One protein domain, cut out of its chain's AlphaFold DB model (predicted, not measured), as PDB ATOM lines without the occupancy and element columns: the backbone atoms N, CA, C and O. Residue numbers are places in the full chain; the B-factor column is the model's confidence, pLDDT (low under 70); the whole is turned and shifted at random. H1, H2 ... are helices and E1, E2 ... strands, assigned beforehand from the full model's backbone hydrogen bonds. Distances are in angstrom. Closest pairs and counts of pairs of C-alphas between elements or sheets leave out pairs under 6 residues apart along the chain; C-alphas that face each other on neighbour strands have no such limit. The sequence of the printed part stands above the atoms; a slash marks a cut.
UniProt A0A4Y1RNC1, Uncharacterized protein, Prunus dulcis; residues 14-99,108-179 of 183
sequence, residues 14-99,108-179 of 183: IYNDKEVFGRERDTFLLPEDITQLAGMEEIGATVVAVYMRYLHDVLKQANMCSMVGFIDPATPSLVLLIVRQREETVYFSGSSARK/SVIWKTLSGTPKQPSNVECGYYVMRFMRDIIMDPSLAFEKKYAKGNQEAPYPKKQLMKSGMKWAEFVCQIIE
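What this domain is: This is residues 14 to 99 and 108 to 179 of the 183 residues of an uncharacterized protein of Prunus dulcis (UniProt A0A4Y1RNC1). Two helices, H3 and H4, lie side by side in the middle and the longest helix, H6, crosses both of them on one side, while a small three-strand sheet, E3, E4 and E5, lies on the other side, beyond H4. The short strand pair E1 and E2 lies by the first part of H3, and H2 sits beside H6. The printed part has 158 residues with six named helices and five named strands, in the order E1 H1 E2 H2 H3 E3 E4 E5 H4 H5 H6; the class is mixed, helices and strands. The three-strand sheet has the order E3, E4, E5 and is mixed; E1 and E2 are antiparallel. The whole is compact, with a radius of gyration of the C-alphas of 15.2 A and spans of 43 by 33 by 28 A.

Where its parts are: E1, residues 14 to 16, begins with C-alpha 14 at (208.061, 155.696, 219.532). H1 is residues 18 to 21, E2 residues 26 to 29, and H2 residues 31 to 39, 12.3 A long. H3, residues 45 to 61, is 24.4 A long and begins with C-alpha 45 at (212.207, 159.953, 206.170). E3 is residues 82 to 84, E4 residues 89 to 92, and E5 residues 110 to 113. H4, residues 126 to 138, measures 18.5 A; H5 is residues 145 to 148. H6, residues 160 to 179, measures 28.5 A and ends with C-alpha 179 at (200.451, 144.521, 218.844).

How they stand to each other: H3 is the hub, touching H1, H2, H4 and H6. It touches H4 at a shallow tilt of 10 degrees, the same way; their closest C-alphas, of Val 48 and Met 131, are 6.6 A apart. H6 touches H3 about perpendicular, at 77 degrees, with the C-alphas of Tyr 51 and Trp 170 closest at 5.9 A. H6 touches H4 with its residues 162 to 167 alone, about perpendicular at 81 degrees; the closest C-alphas, of Tyr 128 and Leu 163, are 5.8 A apart. H2 and H6 only just touch, with 3 pairs of C-alphas within 8 A, the closest those of Leu 37 and Gly 167 at 6.6 A. H1 and H3 only just touch, with 3 such pairs, the closest those of Val 20 and Arg 53 at 6.3 A. The closest C-alphas of E2 and H3, of Thr 27 and Thr 46, are 6.7 A apart. In E1 and E2, N 27 and O 15 are within hydrogen-bond range at 2.9 A. H4 only grazes the sheet of E3, E4 and E5, with its residues 130 to 138. E3 and E4 form a hairpin, antiparallel, with N 84 and O 89 within hydrogen-bond range at 3.0 A; E4 and E5 are parallel, with N 90 and O 110 at 2.9 A. H4 and H5 are close but not clearly touching, with the C-alphas of Ile 137 and Phe 145 closest at 6.8 A. In H2, H3, H4 and H6 every O i to N i+4 pair is within hydrogen-bond range; H1 and H5 are too short for such a pair.

The domain as a whole: The two C-alphas farthest apart, of Gly 152 and Glu 179, are 45.9 A apart. Residues 100 to 107 are not printed, and C-alphas 99 and 108 are 13.1 A apart across this cut. The links H3 to E3, E5 to H4 and H5 to H6 are long; in the first, residues 69 to 70 pair, antiparallel, with residues 82 to 83 of E3. The mean pLDDT of the printed part is 79.6, and 29 residues are under 70, among them residues 74 to 90 and 92 to 99.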
ATOM      1  N   ILE A  14     206.737 155.140 219.268       65.44
ATOM      2  CA  ILE A  14     208.061 155.696 219.532       65.44
ATOM      3  C   ILE A  14     209.079 154.576 219.349       65.44
ATOM      4  O   ILE A  14     208.913 153.483 219.879       65.44
ATOM      5  N   TYR A  15     210.129 154.841 218.576       71.62
ATOM      6  CA  TYR A  15     211.212 153.889 218.352       71.62
ATOM      7  C   TYR A  15     212.543 154.517 218.736       71.62
ATOM      8  O   TYR A  15     212.964 155.482 218.101       71.62
ATOM      9  N   ASN A  16     213.240 153.938 219.714       69.69
ATOM     10  CA  ASN A  16     214.614 154.335 220.006       69.69
ATOM     11  C   ASN A  16     215.554 153.697 218.987       69.69
ATOM     12  O   ASN A  16     215.703 152.479 218.971       69.69
ATOM     13  N   ASP A  17     216.234 154.489 218.164       78.62
ATOM     14  CA  ASP A  17     217.061 153.974 217.072       78.62
ATOM     15  C   ASP A  17     218.554 153.790 217.390       78.62
ATOM     16  O   ASP A  17     219.368 153.602 216.477       78.62
ATOM     17  N   LYS A  18     218.941 153.809 218.669       81.38
ATOM     18  CA  LYS A  18     220.349 153.688 219.084       81.38
ATOM     19  C   LYS A  18     221.067 152.492 218.461       81.38
ATOM     20  O   LYS A  18     222.199 152.638 218.009       81.38
ATOM     21  N   GLU A  19     220.410 151.335 218.401       81.75
ATOM     22  CA  GLU A  19     220.994 150.125 217.803       81.75
ATOM     23  C   GLU A  19     221.198 150.242 216.283       81.75
ATOM     24  O   GLU A  19     222.134 149.657 215.750       81.75
ATOM     25  N   VAL A  20     220.353 151.007 215.584       84.31
ATOM     26  CA  VAL A  20     220.345 151.069 214.111       84.31
ATOM     27  C   VAL A  20     221.279 152.157 213.596       84.31
ATOM     28  O   VAL A  20     222.039 151.920 212.660       84.31
ATOM     29  N   PHE A  21     221.239 153.348 214.205       82.25
ATOM     30  CA  PHE A  21     221.997 154.518 213.739       82.25
ATOM     31  C   PHE A  21     223.159 154.905 214.662       82.25
ATOM     32  O   PHE A  21     223.859 155.880 214.385       82.25
ATOM     33  N   GLY A  22     223.374 154.181 215.766       78.31
ATOM     34  CA  GLY A  22     224.467 154.441 216.709       78.31
ATOM     35  C   GLY A  22     224.291 155.704 217.560       78.31
ATOM     36  O   GLY A  22     225.236 156.118 218.231       78.31
ATOM     37  N   ARG A  23     223.107 156.328 217.538       78.44
ATOM     38  CA  ARG A  23     222.761 157.513 218.338       78.44
ATOM     39  C   ARG A  23     221.364 157.381 218.924       78.44
ATOM     40  O   ARG A  23     220.472 156.870 218.256       78.44
ATOM     41  N   GLU A  24     221.187 157.858 220.150       79.56
ATOM     42  CA  GLU A  24     219.865 157.926 220.772       79.56
ATOM     43  C   GLU A  24     219.014 158.955 220.038       79.56
ATOM     44  O   GLU A  24     219.377 160.128 219.925       79.56
ATOM     45  N   ARG A  25     217.909 158.473 219.484       77.56
ATOM     46  CA  ARG A  25     216.861 159.289 218.896       77.56
ATOM     47  C   ARG A  25     215.569 158.500 218.914       77.56
ATOM     48  O   ARG A  25     215.599 157.283 218.722       77.56
ATOM     49  N   ASP A  26     214.484 159.234 219.043       83.19
ATOM     50  CA  ASP A  26     213.144 158.698 218.943       83.19
ATOM     51  C   ASP A  26     212.587 158.982 217.548       83.19
ATOM     52  O   ASP A  26     212.588 160.125 217.081       83.19
ATOM     53  N   THR A  27     212.122 157.936 216.875       84.31
ATOM     54  CA  THR A  27     211.340 158.049 215.643       84.31
ATOM     55  C   THR A  27     209.861 157.942 215.998       84.31
ATOM     56  O   THR A  27     209.454 156.988 216.655       84.31
ATOM     57  N   PHE A  28     209.060 158.916 215.560       86.38
ATOM     58  CA  PHE A  28     207.617 158.967 215.801       86.38
ATOM     59  C   PHE A  28     206.876 158.567 214.536       86.38
ATOM     60  O   PHE A  28     206.946 159.286 213.542       86.38
ATOM     61  N   LEU A  29     206.165 157.442 214.576       87.12
ATOM     62  CA  LEU A  29     205.343 157.007 213.452       87.12
ATOM     63  C   LEU A  29     203.924 157.558 213.576       87.12
ATOM     64  O   LEU A  29     203.216 157.230 214.532       87.12
ATOM     65  N   LEU A  30     203.510 158.371 212.606       87.94
ATOM     66  CA  LEU A  30     202.212 159.034 212.599       87.94
ATOM     67  C   LEU A  30     201.198 158.295 211.706       87.94
ATOM     68  O   LEU A  30     201.586 157.564 210.790       87.94
ATOM     69  N   PRO A  31     199.882 158.472 211.928       85.06
ATOM     70  CA  PRO A  31     198.856 157.934 211.032       85.06
ATOM     71  C   PRO A  31     199.040 158.372 209.572       85.06
ATOM     72  O   PRO A  31     198.772 157.590 208.660       85.06
ATOM     73  N   GLU A  32     199.539 159.590 209.353       89.38
ATOM     74  CA  GLU A  32     199.813 160.148 208.030       89.38
ATOM     75  C   GLU A  32     200.832 159.294 207.264       89.38
ATOM     76  O   GLU A  32     200.583 158.949 206.109       89.38
ATOM     77  N   ASP A  33     201.907 158.850 207.928       90.50
ATOM     78  CA  ASP A  33     202.932 157.975 207.343       90.50
ATOM     79  C   ASP A  33     202.323 156.661 206.820       90.50
ATOM     80  O   ASP A  33     202.688 156.159 205.752       90.50
ATOM     81  N   ILE A  34     201.351 156.108 207.558       88.19
ATOM     82  CA  ILE A  34     200.636 154.880 207.184       88.19
ATOM     83  C   ILE A  34     199.760 155.139 205.957       88.19
ATOM     84  O   ILE A  34     199.765 154.347 205.011       88.19
ATOM     85  N   THR A  35     199.006 156.242 205.958       89.75
ATOM     86  CA  THR A  35     198.119 156.587 204.840       89.75
ATOM     87  C   THR A  35     198.888 156.905 203.560       89.75
ATOM     88  O   THR A  35     198.497 156.417 202.503       89.75
ATOM     89  N   GLN A  36     200.019 157.612 203.652       92.19
ATOM     90  CA  GLN A  36     200.882 157.924 202.510       92.19
ATOM     91  C   GLN A  36     201.456 156.652 201.883       92.19
ATOM     92  O   GLN A  36     201.378 156.459 200.667       92.19
ATOM     93  N   LEU A  37     201.965 155.733 202.714       90.25
ATOM     94  CA  LEU A  37     202.465 154.446 202.236       90.25
ATOM     95  C   LEU A  37     201.350 153.611 201.581       90.25
ATOM     96  O   LEU A  37     201.568 152.996 200.534       90.25
ATOM     97  N   ALA A  38     200.153 153.587 202.174       88.12
ATOM     98  CA  ALA A  38     199.002 152.870 201.627       88.12
ATOM     99  C   ALA A  38     198.515 153.471 200.294       88.12
ATOM    100  O   ALA A  38     198.103 152.729 199.398       88.12
ATOM    101  N   GLY A  39     198.592 154.797 200.156       90.31
ATOM    102  CA  GLY A  39     198.214 155.549 198.960       90.31
ATOM    103  C   GLY A  39     199.231 155.494 197.818       90.31
ATOM    104  O   GLY A  39     198.912 155.926 196.712       90.31
ATOM    105  N   MET A  40     200.426 154.927 198.037       89.62
ATOM    106  CA  MET A  40     201.568 155.059 197.118       89.62
ATOM    107  C   MET A  40     201.940 156.533 196.860       89.62
ATOM    108  O   MET A  40     202.306 156.898 195.742       89.62
ATOM    109  N   GLU A  41     201.828 157.370 197.892       92.19
ATOM    110  CA  GLU A  41     202.198 158.789 197.879       92.19
ATOM    111  C   GLU A  41     203.671 158.980 198.256       92.19
ATOM    112  O   GLU A  41     204.355 158.018 198.610       92.19
ATOM    113  N   GLU A  42     204.175 160.213 198.186       89.94
ATOM    114  CA  GLU A  42     205.536 160.533 198.620       89.94
ATOM    115  C   GLU A  42     205.698 160.229 200.117       89.94
ATOM    116  O   GLU A  42     204.964 160.754 200.952       89.94
ATOM    117  N   ILE A  43     206.654 159.358 200.447       90.75
ATOM    118  CA  ILE A  43     206.911 158.938 201.828       90.75
ATOM    119  C   ILE A  43     208.041 159.746 202.457       90.75
ATOM    120  O   ILE A  43     209.069 160.012 201.832       90.75
ATOM    121  N   GLY A  44     207.866 160.079 203.734       88.31
ATOM    122  CA  GLY A  44     208.863 160.792 204.520       88.31
ATOM    123  C   GLY A  44     210.036 159.925 204.993       88.31
ATOM    124  O   GLY A  44     210.031 158.691 204.927       88.31
ATOM    125  N   ALA A  45     211.042 160.595 205.558       86.62
ATOM    126  CA  ALA A  45     212.207 159.953 206.170       86.62
ATOM    127  C   ALA A  45     211.836 159.017 207.338       86.62
ATOM    128  O   ALA A  45     212.546 158.039 207.566       86.62
ATOM    129  N   THR A  46     210.720 159.273 208.033       89.38
ATOM    130  CA  THR A  46     210.176 158.420 209.104       89.38
ATOM    131  C   THR A  46     209.889 157.006 208.605       89.38
ATOM    132  O   THR A  46     210.394 156.036 209.168       89.38
ATOM    133  N   VAL A  47     209.147 156.873 207.500       90.44
ATOM    134  CA  VAL A  47     208.820 155.572 206.894       90.44
ATOM    135  C   VAL A  47     210.095 154.815 206.522       90.44
ATOM    136  O   VAL A  47     210.233 153.628 206.830       90.44
ATOM    137  N   VAL A  48     211.061 155.513 205.915       90.00
ATOM    138  CA  VAL A  48     212.362 154.943 205.541       90.00
ATOM    139  C   VAL A  48     213.154 154.503 206.779       90.00
ATOM    140  O   VAL A  48     213.716 153.409 206.769       90.00
ATOM    141  N   ALA A  49     213.165 155.294 207.856       89.00
ATOM    142  CA  ALA A  49     213.843 154.963 209.109       89.00
ATOM    143  C   ALA A  49     213.242 153.718 209.781       89.00
ATOM    144  O   ALA A  49     213.977 152.796 210.134       89.00
ATOM    145  N   VAL A  50     211.910 153.634 209.868       89.81
ATOM    146  CA  VAL A  50     211.213 152.446 210.389       89.81
ATOM    147  C   VAL A  50     211.508 151.218 209.519       89.81
ATOM    148  O   VAL A  50     211.686 150.111 210.028       89.81
ATOM    149  N   TYR A  51     211.658 151.396 208.202       91.31
ATOM    150  CA  TYR A  51     212.077 150.300 207.329       91.31
ATOM    151  C   TYR A  51     213.528 149.860 207.554       91.31
ATOM    152  O   TYR A  51     213.821 148.666 207.516       91.31
ATOM    153  N   MET A  52     214.445 150.799 207.803       89.75
ATOM    154  CA  MET A  52     215.829 150.480 208.177       89.75
ATOM    155  C   MET A  52     215.875 149.681 209.481       89.75
ATOM    156  O   MET A  52     216.624 148.711 209.564       89.75
ATOM    157  N   ARG A  53     215.026 150.019 210.459       89.44
ATOM    158  CA  ARG A  53     214.857 149.243 211.694       89.44
ATOM    159  C   ARG A  53     214.390 147.808 211.413       89.44
ATOM    160  O   ARG A  53     215.035 146.874 211.879       89.44
ATOM    161  N   TYR A  54     213.362 147.620 210.585       90.50
ATOM    162  CA  TYR A  54     212.941 146.282 210.139       90.50
ATOM    163  C   TYR A  54     214.107 145.483 209.530       90.50
ATOM    164  O   TYR A  54     214.340 144.326 209.875       90.50
ATOM    165  N   LEU A  55     214.866 146.100 208.622       89.81
ATOM    166  CA  LEU A  55     215.993 145.443 207.958       89.81
ATOM    167  C   LEU A  55     217.150 145.141 208.918       89.81
ATOM    168  O   LEU A  55     217.817 144.119 208.765       89.81
ATOM    169  N   HIS A  56     217.377 145.998 209.911       88.00
ATOM    170  CA  HIS A  56     218.322 145.739 210.988       88.00
ATOM    171  C   HIS A  56     217.923 144.496 211.792       88.00
ATOM    172  O   HIS A  56     218.771 143.648 212.058       88.00
ATOM    173  N   ASP A  57     216.641 144.331 212.115       89.00
ATOM    174  CA  ASP A  57     216.168 143.156 212.850       89.00
ATOM    175  C   ASP A  57     216.315 141.872 212.017       89.00
ATOM    176  O   ASP A  57     216.732 140.838 212.543       89.00
ATOM    177  N   VAL A  58     216.097 141.946 210.698       89.12
ATOM    178  CA  VAL A  58     216.406 140.845 209.766       89.12
ATOM    179  C   VAL A  58     217.897 140.483 209.802       89.12
ATOM    180  O   VAL A  58     218.250 139.305 209.871       89.12
ATOM    181  N   LEU A  59     218.789 141.477 209.785       87.06
ATOM    182  CA  LEU A  59     220.235 141.251 209.890       87.06
ATOM    183  C   LEU A  59     220.626 140.655 211.248       87.06
ATOM    184  O   LEU A  59     221.497 139.787 211.296       87.06
ATOM    185  N   LYS A  60     219.973 141.082 212.334       88.56
ATOM    186  CA  LYS A  60     220.185 140.567 213.696       88.56
ATOM    187  C   LYS A  60     219.819 139.094 213.782       88.56
ATOM    188  O   LYS A  60     220.623 138.295 214.254       88.56
ATOM    189  N   GLN A  61     218.663 138.721 213.237       89.12
ATOM    190  CA  GLN A  61     218.216 137.326 213.153       89.12
ATOM    191  C   GLN A  61     219.161 136.457 212.311       89.12
ATOM    192  O   GLN A  61     219.378 135.294 212.635       89.12
ATOM    193  N   ALA A  62     219.763 137.022 211.263       86.81
ATOM    194  CA  ALA A  62     220.729 136.323 210.420       86.81
ATOM    195  C   ALA A  62     222.177 136.346 210.955       86.81
ATOM    196  O   ALA A  62     223.073 135.829 210.291       86.81
ATOM    197  N   ASN A  63     222.430 136.957 212.120       84.25
ATOM    198  CA  ASN A  63     223.773 137.182 212.670       84.25
ATOM    199  C   ASN A  63     224.714 137.941 211.702       84.25
ATOM    200  O   ASN A  63     225.903 137.644 211.582       84.25
ATOM    201  N   MET A  64     224.164 138.926 210.981       82.06
ATOM    202  CA  MET A  64     224.848 139.726 209.956       82.06
ATOM    203  C   MET A  64     224.911 141.231 210.283       82.06
ATOM    204  O   MET A  64     225.308 142.015 209.424       82.06
ATOM    205  N   CYS A  65     224.575 141.671 211.502       76.44
ATOM    206  CA  CYS A  65     224.630 143.098 211.881       76.44
ATOM    207  C   CYS A  65     226.008 143.745 211.665       76.44
ATOM    208  O   CYS A  65     226.091 144.920 211.330       76.44
ATOM    209  N   SER A  66     227.106 142.990 211.791       73.44
ATOM    210  CA  SER A  66     228.457 143.514 211.538       73.44
ATOM    211  C   SER A  66     228.764 143.731 210.049       73.44
ATOM    212  O   SER A  66     229.791 144.311 209.704       73.44
ATOM    213  N   MET A  67     227.916 143.236 209.144       71.44
ATOM    214  CA  MET A  67     228.123 143.311 207.695       71.44
ATOM    215  C   MET A  67     227.484 144.543 207.063       71.44
ATOM    216  O   MET A  67     227.826 144.852 205.929       71.44
ATOM    217  N   VAL A  68     226.551 145.212 207.740       77.31
ATOM    218  CA  VAL A  68     225.790 146.332 207.177       77.31
ATOM    219  C   VAL A  68     225.562 147.380 208.257       77.31
ATOM    220  O   VAL A  68     224.919 147.106 209.263       77.31
ATOM    221  N   GLY A  69     226.068 148.592 208.033       77.69
ATOM    222  CA  GLY A  69     225.698 149.776 208.814       77.69
ATOM    223  C   GLY A  69     224.687 150.646 208.070       77.69
ATOM    224  O   GLY A  69     224.841 150.839 206.861       77.69
ATOM    225  N   PHE A  70     223.701 151.187 208.790       81.69
ATOM    226  CA  PHE A  70     222.739 152.162 208.273       81.69
ATOM    227  C   PHE A  70     223.177 153.588 208.603       81.69
ATOM    228  O   PHE A  70     223.708 153.858 209.681       81.69
ATOM    229  N   ILE A  71     222.916 154.519 207.683       77.50
ATOM    230  CA  ILE A  71     223.023 155.953 207.954       77.50
ATOM    231  C   ILE A  71     221.627 156.542 208.038       77.50
ATOM    232  O   ILE A  71     220.745 156.236 207.240       77.50
ATOM    233  N   ASP A  72     221.467 157.392 209.037       76.31
ATOM    234  CA  ASP A  72     220.227 158.061 209.355       76.31
ATOM    235  C   ASP A  72     219.688 158.879 208.158       76.31
ATOM    236  O   ASP A  72     220.398 159.780 207.686       76.31
ATOM    237  N   PRO A  73     218.444 158.630 207.698       75.69
ATOM    238  CA  PRO A  73     217.857 159.304 206.540       75.69
ATOM    239  C   PRO A  73     217.587 160.800 206.764       75.69
ATOM    240  O   PRO A  73     217.454 161.538 205.794       75.69
ATOM    241  N   ALA A  74     217.559 161.281 208.013       69.38
ATOM    242  CA  ALA A  74     217.499 162.714 208.318       69.38
ATOM    243  C   ALA A  74     218.838 163.430 208.050       69.38
ATOM    244  O   ALA A  74     218.926 164.653 208.147       69.38
ATOM    245  N   THR A  75     219.900 162.687 207.719       65.69
ATOM    246  CA  THR A  75     221.182 163.269 207.322       65.69
ATOM    247  C   THR A  75     221.073 163.762 205.872       65.69
ATOM    248  O   THR A  75     220.946 162.938 204.966       65.69
ATOM    249  N   PRO A  76     221.199 165.075 205.598       51.75
ATOM    250  CA  PRO A  76     220.863 165.697 204.305       51.75
ATOM    251  C   PRO A  76     221.789 165.324 203.126       51.75
ATOM    252  O   PRO A  76     221.794 165.989 202.093       51.75
ATOM    253  N   SER A  77     222.624 164.294 203.269       44.31
ATOM    254  CA  SER A  77     223.696 163.976 202.322       44.31
ATOM    255  C   SER A  77     223.553 162.627 201.619       44.31
ATOM    256  O   SER A  77     224.238 162.424 200.620       44.31
ATOM    257  N   LEU A  78     222.770 161.672 202.134       47.16
ATOM    258  CA  LEU A  78     222.978 160.261 201.787       47.16
ATOM    259  C   LEU A  78     221.653 159.489 201.775       47.16
ATOM    260  O   LEU A  78     221.165 159.042 202.803       47.16
ATOM    261  N   VAL A  79     221.088 159.326 200.579       50.12
ATOM    262  CA  VAL A  79     219.814 158.624 200.352       50.12
ATOM    263  C   VAL A  79     219.939 157.102 200.520       50.12
ATOM    264  O   VAL A  79     218.941 156.439 200.778       50.12
ATOM    265  N   LEU A  80     221.150 156.538 200.477       54.66
ATOM    266  CA  LEU A  80     221.406 155.238 201.089       54.66
ATOM    267  C   LEU A  80     222.899 154.986 201.295       54.66
ATOM    268  O   LEU A  80     223.680 155.215 200.374       54.66
ATOM    269  N   LEU A  81     223.265 154.439 202.457       59.06
ATOM    270  CA  LEU A  81     224.560 153.807 202.683       59.06
ATOM    271  C   LEU A  81     224.373 152.447 203.334       59.06
ATOM    272  O   LEU A  81     223.763 152.345 204.394       59.06
ATOM    273  N   ILE A  82     224.943 151.429 202.699       59.44
ATOM    274  CA  ILE A  82     225.243 150.145 203.328       59.44
ATOM    275  C   ILE A  82     226.760 150.086 203.447       59.44
ATOM    276  O   ILE A  82     227.465 150.063 202.437       59.44
ATOM    277  N   VAL A  83     227.256 150.136 204.685       57.41
ATOM    278  CA  VAL A  83     228.686 149.986 204.986       57.41
ATOM    279  C   VAL A  83     228.974 148.513 205.229       57.41
ATOM    280  O   VAL A  83     228.515 147.973 206.237       57.41
ATOM    281  N   ARG A  84     229.761 147.872 204.356       62.69
ATOM    282  CA  ARG A  84     230.261 146.516 204.619       62.69
ATOM    283  C   ARG A  84     231.582 146.594 205.368       62.69
ATOM    284  O   ARG A  84     232.618 146.859 204.766       62.69
ATOM    285  N   GLN A  85     231.550 146.367 206.687       50.00
ATOM    286  CA  GLN A  85     232.719 146.563 207.563       50.00
ATOM    287  C   GLN A  85     233.922 145.692 207.178       50.00
ATOM    288  O   GLN A  85     235.055 146.129 207.340       50.00
ATOM    289  N   ARG A  86     233.696 144.490 206.623       53.91
ATOM    290  CA  ARG A  86     234.786 143.602 206.174       53.91
ATOM    291  C   ARG A  86     235.613 144.174 205.021       53.91
ATOM    292  O   ARG A  86     236.760 143.778 204.869       53.91
ATOM    293  N   GLU A  87     235.047 145.085 204.235       57.16
ATOM    294  CA  GLU A  87     235.695 145.648 203.042       57.16
ATOM    295  C   GLU A  87     235.801 147.178 203.101       57.16
ATOM    296  O   GLU A  87     236.165 147.796 202.105       57.16
ATOM    297  N   GLU A  88     235.438 147.799 204.235       63.06
ATOM    298  CA  GLU A  88     235.380 149.263 204.424       63.06
ATOM    299  C   GLU A  88     234.725 149.992 203.230       63.06
ATOM    300  O   GLU A  88     235.095 151.114 202.876       63.06
ATOM    301  N   THR A  89     233.760 149.327 202.581       67.00
ATOM    302  CA  THR A  89     233.174 149.759 201.310       67.00
ATOM    303  C   THR A  89     231.771 150.291 201.535       67.00
ATOM    304  O   THR A  89     230.980 149.736 202.305       67.00
ATOM    305  N   VAL A  90     231.485 151.396 200.856       69.56
ATOM    306  CA  VAL A  90     230.276 152.186 201.026       69.56
ATOM    307  C   VAL A  90     229.579 152.344 199.679       69.56
ATOM    308  O   VAL A  90     230.130 152.943 198.749       69.56
ATOM    309  N   TYR A  91     228.362 151.802 199.585       73.25
ATOM    310  CA  TYR A  91     227.535 151.844 198.376       73.25
ATOM    311  C   TYR A  91     226.462 152.915 198.473       73.25
ATOM    312  O   TYR A  91     225.803 153.035 199.505       73.25
ATOM    313  N   PHE A  92     226.230 153.619 197.368       69.88
ATOM    314  CA  PHE A  92     225.136 154.573 197.237       69.88
ATOM    315  C   PHE A  92     224.407 154.404 195.904       69.88
ATOM    316  O   PHE A  92     225.004 154.114 194.863       69.88
ATOM    317  N   SER A  93     223.095 154.624 195.958       61.47
ATOM    318  CA  SER A  93     222.223 154.752 194.794       61.47
ATOM    319  C   SER A  93     221.934 156.235 194.570       61.47
ATOM    320  O   SER A  93     221.281 156.861 195.405       61.47
ATOM    321  N   GLY A  94     222.417 156.802 193.461       54.59
ATOM    322  CA  GLY A  94     222.115 158.178 193.052       54.59
ATOM    323  C   GLY A  94     223.295 158.925 192.423       54.59
ATOM    324  O   GLY A  94     224.459 158.598 192.647       54.59
ATOM    325  N   SER A  95     222.986 159.958 191.633       40.97
ATOM    326  CA  SER A  95     223.965 160.737 190.852       40.97
ATOM    327  C   SER A  95     224.799 161.729 191.677       40.97
ATOM    328  O   SER A  95     225.794 162.249 191.180       40.97
ATOM    329  N   SER A  96     224.424 161.991 192.931       45.03
ATOM    330  CA  SER A  96     225.016 163.049 193.760       45.03
ATOM    331  C   SER A  96     225.891 162.501 194.887       45.03
ATOM    332  O   SER A  96     225.693 162.837 196.052       45.03
ATOM    333  N   ALA A  97     226.899 161.689 194.563       40.38
ATOM    334  CA  ALA A  97     228.013 161.510 195.490       40.38
ATOM    335  C   ALA A  97     228.894 162.753 195.467       40.38
ATOM    336  O   ALA A  97     229.782 162.908 194.627       40.38
ATOM    337  N   ARG A  98     228.636 163.671 196.400       43.44
ATOM    338  CA  ARG A  98     229.601 164.724 196.695       43.44
ATOM    339  C   ARG A  98     230.862 164.071 197.257       43.44
ATOM    340  O   ARG A  98     230.817 163.303 198.213       43.44
ATOM    341  N   LYS A  99     231.975 164.367 196.589       43.34
ATOM    342  CA  LYS A  99     233.329 163.941 196.927       43.34
ATOM    343  C   LYS A  99     233.633 164.244 198.403       43.34
ATOM    344  O   LYS A  99     233.473 165.375 198.848       43.34
ATOM    345  N   SER A 108     241.380 154.433 204.269       57.75
ATOM    346  CA  SER A 108     240.569 155.091 203.251       57.75
ATOM    347  C   SER A 108     239.342 154.239 202.933       57.75
ATOM    348  O   SER A 108     239.456 153.209 202.273       57.75
ATOM    349  N   VAL A 109     238.179 154.697 203.382       64.88
ATOM    350  CA  VAL A 109     236.877 154.134 203.014       64.88
ATOM    351  C   VAL A 109     236.744 154.111 201.488       64.88
ATOM    352  O   VAL A 109     236.958 155.136 200.833       64.88
ATOM    353  N   ILE A 110     236.384 152.956 200.923       72.44
ATOM    354  CA  ILE A 110     236.186 152.791 199.479       72.44
ATOM    355  C   ILE A 110     234.747 153.179 199.136       72.44
ATOM    356  O   ILE A 110     233.786 152.569 199.601       72.44
ATOM    357  N   TRP A 111     234.586 154.189 198.286       72.44
ATOM    358  CA  TRP A 111     233.276 154.666 197.841       72.44
ATOM    359  C   TRP A 111     232.935 154.061 196.477       72.44
ATOM    360  O   TRP A 111     233.655 154.297 195.506       72.44
ATOM    361  N   LYS A 112     231.831 153.306 196.384       74.94
ATOM    362  CA  LYS A 112     231.359 152.705 195.125       74.94
ATOM    363  C   LYS A 112     230.017 153.296 194.690       74.94
ATOM    364  O   LYS A 112     228.988 153.092 195.332       74.94
ATOM    365  N   THR A 113     230.031 153.975 193.541       77.25
ATOM    366  CA  THR A 113     228.816 154.414 192.844       77.25
ATOM    367  C   THR A 113     228.187 153.252 192.088       77.25
ATOM    368  O   THR A 113     228.789 152.733 191.144       77.25
ATOM    369  N   LEU A 114     226.944 152.909 192.410       79.31
ATOM    370  CA  LEU A 114     226.163 151.951 191.630       79.31
ATOM    371  C   LEU A 114     225.321 152.725 190.606       79.31
ATOM    372  O   LEU A 114     224.200 153.136 190.880       79.31
ATOM    373  N   SER A 115     225.906 153.005 189.437       79.31
ATOM    374  CA  SER A 115     225.273 153.854 188.406       79.31
ATOM    375  C   SER A 115     224.239 153.128 187.539       79.31
ATOM    376  O   SER A 115     223.477 153.787 186.837       79.31
ATOM    377  N   GLY A 116     224.199 151.794 187.595       83.19
ATOM    378  CA  GLY A 116     223.216 150.964 186.897       83.19
ATOM    379  C   GLY A 116     221.904 150.747 187.659       83.19
ATOM    380  O   GLY A 116     221.084 149.944 187.225       83.19
ATOM    381  N   THR A 117     221.686 151.407 188.803       83.81
ATOM    382  CA  THR A 117     220.466 151.201 189.599       83.81
ATOM    383  C   THR A 117     219.201 151.637 188.850       83.81
ATOM    384  O   THR A 117     219.256 152.568 188.036       83.81
ATOM    385  N   PRO A 118     218.046 150.989 189.111       86.31
ATOM    386  CA  PRO A 118     216.765 151.369 188.527       86.31
ATOM    387  C   PRO A 118     216.480 152.856 188.699       86.31
ATOM    388  O   PRO A 118     216.477 153.373 189.817       86.31
ATOM    389  N   LYS A 119     216.220 153.543 187.586       84.31
ATOM    390  CA  LYS A 119     215.860 154.963 187.596       84.31
ATOM    391  C   LYS A 119     214.374 155.118 187.877       84.31
ATOM    392  O   LYS A 119     213.543 154.515 187.202       84.31
ATOM    393  N   GLN A 120     214.056 155.932 188.874       80.62
ATOM    394  CA  GLN A 120     212.683 156.303 189.188       80.62
ATOM    395  C   GLN A 120     212.109 157.250 188.122       80.62
ATOM    396  O   GLN A 120     212.862 158.042 187.546       80.62
ATOM    397  N   PRO A 121     210.794 157.189 187.859       81.19
ATOM    398  CA  PRO A 121     210.145 158.073 186.897       81.19
ATOM    399  C   PRO A 121     209.924 159.488 187.453       81.19
ATOM    400  O   PRO A 121     209.999 160.449 186.693       81.19
ATOM    401  N   SER A 122     209.687 159.629 188.764       83.56
ATOM    402  CA  SER A 122     209.496 160.917 189.437       83.56
ATOM    403  C   SER A 122     210.154 160.941 190.823       83.56
ATOM    404  O   SER A 122     210.767 159.965 191.256       83.56
ATOM    405  N   ASN A 123     210.062 162.067 191.532       80.25
ATOM    406  CA  ASN A 123     210.494 162.177 192.927       80.25
ATOM    407  C   ASN A 123     209.540 161.476 193.911       80.25
ATOM    408  O   ASN A 123     209.989 161.097 194.987       80.25
ATOM    409  N   VAL A 124     208.276 161.248 193.540       84.75
ATOM    410  CA  VAL A 124     207.268 160.639 194.426       84.75
ATOM    411  C   VAL A 124     207.680 159.227 194.843       84.75
ATOM    412  O   VAL A 124     207.560 158.854 196.008       84.75
ATOM    413  N   GLU A 125     208.236 158.431 193.921       85.69
ATOM    414  CA  GLU A 125     208.615 157.049 194.227       85.69
ATOM    415  C   GLU A 125     209.974 156.909 194.930       85.69
ATOM    416  O   GLU A 125     210.397 155.783 195.215       85.69
ATOM    417  N   CYS A 126     210.677 158.012 195.213       86.31
ATOM    418  CA  CYS A 126     212.081 157.943 195.615       86.31
ATOM    419  C   CYS A 126     212.310 157.142 196.898       86.31
ATOM    420  O   CYS A 126     213.175 156.263 196.929       86.31
ATOM    421  N   GLY A 127     211.466 157.334 197.914       86.62
ATOM    422  CA  GLY A 127     211.530 156.556 199.148       86.62
ATOM    423  C   GLY A 127     211.285 155.059 198.925       86.62
ATOM    424  O   GLY A 127     211.966 154.222 199.518       86.62
ATOM    425  N   TYR A 128     210.383 154.685 198.013       90.12
ATOM    426  CA  TYR A 128     210.109 153.276 197.706       90.12
ATOM    427  C   TYR A 128     211.278 152.609 196.984       90.12
ATOM    428  O   TYR A 128     211.589 151.448 197.260       90.12
ATOM    429  N   TYR A 129     211.934 153.331 196.071       89.56
ATOM    430  CA  TYR A 129     213.147 152.853 195.403       89.56
ATOM    431  C   TYR A 129     214.257 152.615 196.423       89.56
ATOM    432  O   TYR A 129     214.907 151.574 196.374       89.56
ATOM    433  N   VAL A 130     214.413 153.522 197.388       86.62
ATOM    434  CA  VAL A 130     215.376 153.399 198.489       86.62
ATOM    435  C   VAL A 130     215.083 152.179 199.356       86.62
ATOM    436  O   VAL A 130     215.967 151.345 199.549       86.62
ATOM    437  N   MET A 131     213.836 152.009 199.808       90.19
ATOM    438  CA  MET A 131     213.413 150.820 200.554       90.19
ATOM    439  C   MET A 131     213.693 149.535 199.765       90.19
ATOM    440  O   MET A 131     214.286 148.584 200.273       90.19
ATOM    441  N   ARG A 132     213.295 149.493 198.492       90.19
ATOM    442  CA  ARG A 132     213.494 148.318 197.642       90.19
ATOM    443  C   ARG A 132     214.973 148.000 197.439       90.19
ATOM    444  O   ARG A 132     215.360 146.842 197.559       90.19
ATOM    445  N   PHE A 133     215.782 149.017 197.185       86.94
ATOM    446  CA  PHE A 133     217.208 148.873 196.951       86.94
ATOM    447  C   PHE A 133     217.961 148.406 198.204       86.94
ATOM    448  O   PHE A 133     218.772 147.486 198.111       86.94
ATOM    449  N   MET A 134     217.626 148.939 199.389       88.12
ATOM    450  CA  MET A 134     218.142 148.426 200.666       88.12
ATOM    451  C   MET A 134     217.883 146.936 200.838       88.12
ATOM    452  O   MET A 134     218.773 146.175 201.217       88.12
ATOM    453  N   ARG A 135     216.650 146.517 200.542       88.62
ATOM    454  CA  ARG A 135     216.253 145.119 200.643       88.62
ATOM    455  C   ARG A 135     217.031 144.240 199.671       88.62
ATOM    456  O   ARG A 135     217.463 143.172 200.078       88.62
ATOM    457  N   ASP A 136     217.190 144.666 198.420       86.12
ATOM    458  CA  ASP A 136     217.902 143.878 197.409       86.12
ATOM    459  C   ASP A 136     219.378 143.664 197.793       86.12
ATOM    460  O   ASP A 136     219.889 142.568 197.595       86.12
ATOM    461  N   ILE A 137     220.031 144.648 198.427       82.06
ATOM    462  CA  ILE A 137     221.404 144.494 198.939       82.06
ATOM    463  C   ILE A 137     221.459 143.539 200.139       82.06
ATOM    464  O   ILE A 137     222.291 142.639 200.175       82.06
ATOM    465  N   ILE A 138     220.583 143.722 201.131       84.12
ATOM    466  CA  ILE A 138     220.599 142.912 202.364       84.12
ATOM    467  C   ILE A 138     220.224 141.453 202.091       84.12
ATOM    468  O   ILE A 138     220.755 140.546 202.728       84.12
ATOM    469  N   MET A 139     219.322 141.225 201.136       83.50
ATOM    470  CA  MET A 139     218.862 139.891 200.751       83.50
ATOM    471  C   MET A 139     219.779 139.206 199.727       83.50
ATOM    472  O   MET A 139     219.512 138.060 199.371       83.50
ATOM    473  N   ASP A 140     220.852 139.864 199.275       82.94
ATOM    474  CA  ASP A 140     221.885 139.292 198.404       82.94
ATOM    475  C   ASP A 140     223.253 139.228 199.121       82.94
ATOM    476  O   ASP A 140     224.134 140.066 198.894       82.94
ATOM    477  N   PRO A 141     223.491 138.202 199.967       74.75
ATOM    478  CA  PRO A 141     224.771 138.031 200.657       74.75
ATOM    479  C   PRO A 141     225.968 137.881 199.708       74.75
ATOM    480  O   PRO A 141     227.108 138.142 200.113       74.75
ATOM    481  N   SER A 142     225.713 137.459 198.460       80.75
ATOM    482  CA  SER A 142     226.729 137.177 197.442       80.75
ATOM    483  C   SER A 142     227.327 138.431 196.803       80.75
ATOM    484  O   SER A 142     228.334 138.323 196.105       80.75
ATOM    485  N   LEU A 143     226.741 139.611 197.056       76.31
ATOM    486  CA  LEU A 143     227.122 140.880 196.428       76.31
ATOM    487  C   LEU A 143     227.014 140.862 194.892       76.31
ATOM    488  O   LEU A 143     227.674 141.651 194.207       76.31
ATOM    489  N   ALA A 144     226.174 139.996 194.320       82.44
ATOM    490  CA  ALA A 144     225.952 139.955 192.877       82.44
ATOM    491  C   ALA A 144     225.413 141.296 192.347       82.44
ATOM    492  O   ALA A 144     225.666 141.658 191.191       82.44
ATOM    493  N   PHE A 145     224.753 142.080 193.207       79.69
ATOM    494  CA  PHE A 145     224.315 143.436 192.894       79.69
ATOM    495  C   PHE A 145     225.440 144.375 192.418       79.69
ATOM    496  O   PHE A 145     225.153 145.288 191.644       79.69
ATOM    497  N   GLU A 146     226.706 144.176 192.818       81.00
ATOM    498  CA  GLU A 146     227.813 145.023 192.345       81.00
ATOM    499  C   GLU A 146     227.979 144.933 190.828       81.00
ATOM    500  O   GLU A 146     228.139 145.944 190.146       81.00
ATOM    501  N   LYS A 147     227.921 143.708 190.299       84.38
ATOM    502  CA  LYS A 147     228.003 143.449 188.859       84.38
ATOM    503  C   LYS A 147     226.714 143.868 188.166       84.38
ATOM    504  O   LYS A 147     226.759 144.460 187.090       84.38
ATOM    505  N   LYS A 148     225.572 143.592 188.801       84.94
ATOM    506  CA  LYS A 148     224.251 143.953 188.279       84.94
ATOM    507  C   LYS A 148     224.122 145.458 188.047       84.94
ATOM    508  O   LYS A 148     223.721 145.867 186.971       84.94
ATOM    509  N   TYR A 149     224.519 146.279 189.019       84.62
ATOM    510  CA  TYR A 149     224.397 147.740 188.958       84.62
ATOM    511  C   TYR A 149     225.694 148.446 188.533       84.62
ATOM    512  O   TYR A 149     225.873 149.646 188.783       84.62
ATOM    513  N   ALA A 150     226.608 147.710 187.896       84.69
ATOM    514  CA  ALA A 150     227.836 148.260 187.346       84.69
ATOM    515  C   ALA A 150     227.548 149.308 186.256       84.69
ATOM    516  O   ALA A 150     226.484 149.338 185.631       84.69
ATOM    517  N   LYS A 151     228.525 150.183 186.008       82.12
ATOM    518  CA  LYS A 151     228.429 151.199 184.953       82.12
ATOM    519  C   LYS A 151     228.181 150.526 183.597       82.12
ATOM    520  O   LYS A 151     228.960 149.676 183.190       82.12
ATOM    521  N   GLY A 152     227.125 150.948 182.901       82.25
ATOM    522  CA  GLY A 152     226.704 150.372 181.616       82.25
ATOM    523  C   GLY A 152     225.571 149.346 181.726       82.25
ATOM    524  O   GLY A 152     224.871 149.133 180.742       82.25
ATOM    525  N   ASN A 153     225.307 148.810 182.921       86.44
ATOM    526  CA  ASN A 153     224.224 147.857 183.174       86.44
ATOM    527  C   ASN A 153     223.005 148.589 183.751       86.44
ATOM    528  O   ASN A 153     222.678 148.455 184.927       86.44
ATOM    529  N   GLN A 154     222.372 149.447 182.946       86.44
ATOM    530  CA  GLN A 154     221.199 150.197 183.396       86.44
ATOM    531  C   GLN A 154     220.004 149.259 183.568       86.44
ATOM    532  O   GLN A 154     219.438 148.767 182.594       86.44
ATOM    533  N   GLU A 155     219.578 149.077 184.809       88.50
ATOM    534  CA  GLU A 155     218.394 148.290 185.118       88.50
ATOM    535  C   GLU A 155     217.115 149.085 184.852       88.50
ATOM    536  O   GLU A 155     217.065 150.313 185.018       88.50
ATOM    537  N   ALA A 156     216.073 148.361 184.442       89.56
ATOM    538  CA  ALA A 156     214.745 148.921 184.254       89.56
ATOM    539  C   ALA A 156     214.173 149.433 185.593       89.56
ATOM    540  O   ALA A 156     214.524 148.903 186.652       89.56
ATOM    541  N   PRO A 157     213.270 150.432 185.564       90.06
ATOM    542  CA  PRO A 157     212.539 150.886 186.745       90.06
ATOM    543  C   PRO A 157     211.900 149.715 187.508       90.06
ATOM    544  O   PRO A 157     211.414 148.755 186.902       90.06
ATOM    545  N   TYR A 158     211.861 149.789 188.842       90.00
ATOM    546  CA  TYR A 158     211.213 148.741 189.631       90.00
ATOM    547  C   TYR A 158     209.718 148.670 189.289       90.00
ATOM    548  O   TYR A 158     209.023 149.689 189.356       90.00
ATOM    549  N   PRO A 159     209.168 147.473 189.005       91.75
ATOM    550  CA  PRO A 159     207.733 147.322 188.825       91.75
ATOM    551  C   PRO A 159     206.986 147.747 190.092       91.75
ATOM    552  O   PRO A 159     207.368 147.347 191.195       91.75
ATOM    553  N   LYS A 160     205.859 148.459 189.948       89.38
ATOM    554  CA  LYS A 160     205.039 148.929 191.085       89.38
ATOM    555  C   LYS A 160     204.715 147.808 192.083       89.38
ATOM    556  O   LYS A 160     204.822 147.995 193.289       89.38
ATOM    557  N   LYS A 161     204.442 146.595 191.586       90.00
ATOM    558  CA  LYS A 161     204.210 145.393 192.409       90.00
ATOM    559  C   LYS A 161     205.384 145.056 193.340       90.00
ATOM    560  O   LYS A 161     205.156 144.567 194.441       90.00
ATOM    561  N   GLN A 162     206.631 145.271 192.919       89.62
ATOM    562  CA  GLN A 162     207.803 145.033 193.769       89.62
ATOM    563  C   GLN A 162     207.971 146.121 194.832       89.62
ATOM    564  O   GLN A 162     208.304 145.793 195.969       89.62
ATOM    565  N   LEU A 163     207.687 147.379 194.491       90.38
ATOM    566  CA  LEU A 163     207.690 148.487 195.451       90.38
ATOM    567  C   LEU A 163     206.641 148.258 196.549       90.38
ATOM    568  O   LEU A 163     206.962 148.298 197.736       90.38
ATOM    569  N   MET A 164     205.426 147.866 196.156       89.12
ATOM    570  CA  MET A 164     204.349 147.523 197.090       89.12
ATOM    571  C   MET A 164     204.713 146.356 198.014       89.12
ATOM    572  O   MET A 164     204.316 146.352 199.171       89.12
ATOM    573  N   LYS A 165     205.506 145.374 197.560       91.50
ATOM    574  CA  LYS A 165     205.991 144.290 198.439       91.50
ATOM    575  C   LYS A 165     206.885 144.801 199.569       91.50
ATOM    576  O   LYS A 165     206.870 144.216 200.650       91.50
ATOM    577  N   SER A 166     207.689 145.834 199.328       89.62
ATOM    578  CA  SER A 166     208.474 146.467 200.393       89.62
ATOM    579  C   SER A 166     207.564 147.219 201.364       89.62
ATOM    580  O   SER A 166     207.716 147.033 202.568       89.62
ATOM    581  N   GLY A 167     206.564 147.949 200.853       90.75
ATOM    582  CA  GLY A 167     205.546 148.613 201.678       90.75
ATOM    583  C   GLY A 167     204.719 147.640 202.529       90.75
ATOM    584  O   GLY A 167     204.524 147.872 203.714       90.75
ATOM    585  N   MET A 168     204.319 146.490 201.982       90.31
ATOM    586  CA  MET A 168     203.597 145.461 202.745       90.31
ATOM    587  C   MET A 168     204.455 144.859 203.862       90.31
ATOM    588  O   MET A 168     203.960 144.676 204.966       90.31
ATOM    589  N   LYS A 169     205.747 144.597 203.615       91.88
ATOM    590  CA  LYS A 169     206.652 144.119 204.676       91.88
ATOM    591  C   LYS A 169     206.868 145.147 205.776       91.88
ATOM    592  O   LYS A 169     206.951 144.771 206.937       91.88
ATOM    593  N   TRP A 170     206.925 146.423 205.413       91.69
ATOM    594  CA  TRP A 170     206.928 147.499 206.392       91.69
ATOM    595  C   TRP A 170     205.641 147.497 207.228       91.69
ATOM    596  O   TRP A 170     205.713 147.551 208.450       91.69
ATOM    597  N   ALA A 171     204.473 147.355 206.594       89.31
ATOM    598  CA  ALA A 171     203.190 147.360 207.295       89.31
ATOM    599  C   ALA A 171     203.042 146.159 208.242       89.31
ATOM    600  O   ALA A 171     202.616 146.329 209.378       89.31
ATOM    601  N   GLU A 172     203.449 144.963 207.802       89.81
ATOM    602  CA  GLU A 172     203.502 143.764 208.651       89.81
ATOM    603  C   GLU A 172     204.368 143.998 209.897       89.81
ATOM    604  O   GLU A 172     203.945 143.678 211.006       89.81
ATOM    605  N   PHE A 173     205.551 144.593 209.723       88.25
ATOM    606  CA  PHE A 173     206.464 144.903 210.821       88.25
ATOM    607  C   PHE A 173     205.865 145.907 211.814       88.25
ATOM    608  O   PHE A 173     205.887 145.679 213.020       88.25
ATOM    609  N   VAL A 174     205.273 146.992 211.313       85.75
ATOM    610  CA  VAL A 174     204.622 148.005 212.156       85.75
ATOM    611  C   VAL A 174     203.457 147.407 212.943       85.75
ATOM    612  O   VAL A 174     203.350 147.654 214.143       85.75
ATOM    613  N   CYS A 175     202.616 146.583 212.310       84.69
ATOM    614  CA  CYS A 175     201.529 145.893 213.007       84.69
ATOM    615  C   CYS A 175     202.056 145.017 214.149       84.69
ATOM    616  O   CYS A 175     201.532 145.098 215.256       84.69
ATOM    617  N   GLN A 176     203.121 144.242 213.912       83.12
ATOM    618  CA  GLN A 176     203.727 143.399 214.946       83.12
ATOM    619  C   GLN A 176     204.200 144.210 216.159       83.12
ATOM    620  O   GLN A 176     204.002 143.782 217.292       83.12
ATOM    621  N   ILE A 177     204.796 145.383 215.944       77.00
ATOM    622  CA  ILE A 177     205.289 146.228 217.042       77.00
ATOM    623  C   ILE A 177     204.133 146.838 217.834       77.00
ATOM    624  O   ILE A 177     204.148 146.810 219.066       77.00
ATOM    625  N   ILE A 178     203.115 147.349 217.133       76.94
ATOM    626  CA  ILE A 178     201.920 147.924 217.762       76.94
ATOM    627  C   ILE A 178     201.207 146.870 218.620       76.94
ATOM    628  O   ILE A 178     200.809 147.168 219.745       76.94
ATOM    629  N   GLU A 179     201.077 145.637 218.122       75.31
ATOM    630  CA  GLU A 179     200.451 144.521 218.844       75.31
ATOM    631  C   GLU A 179     201.258 144.074 220.071       75.31
ATOM    632  O   GLU A 179     200.674 143.707 221.090       75.31
TER     633      GLU A 179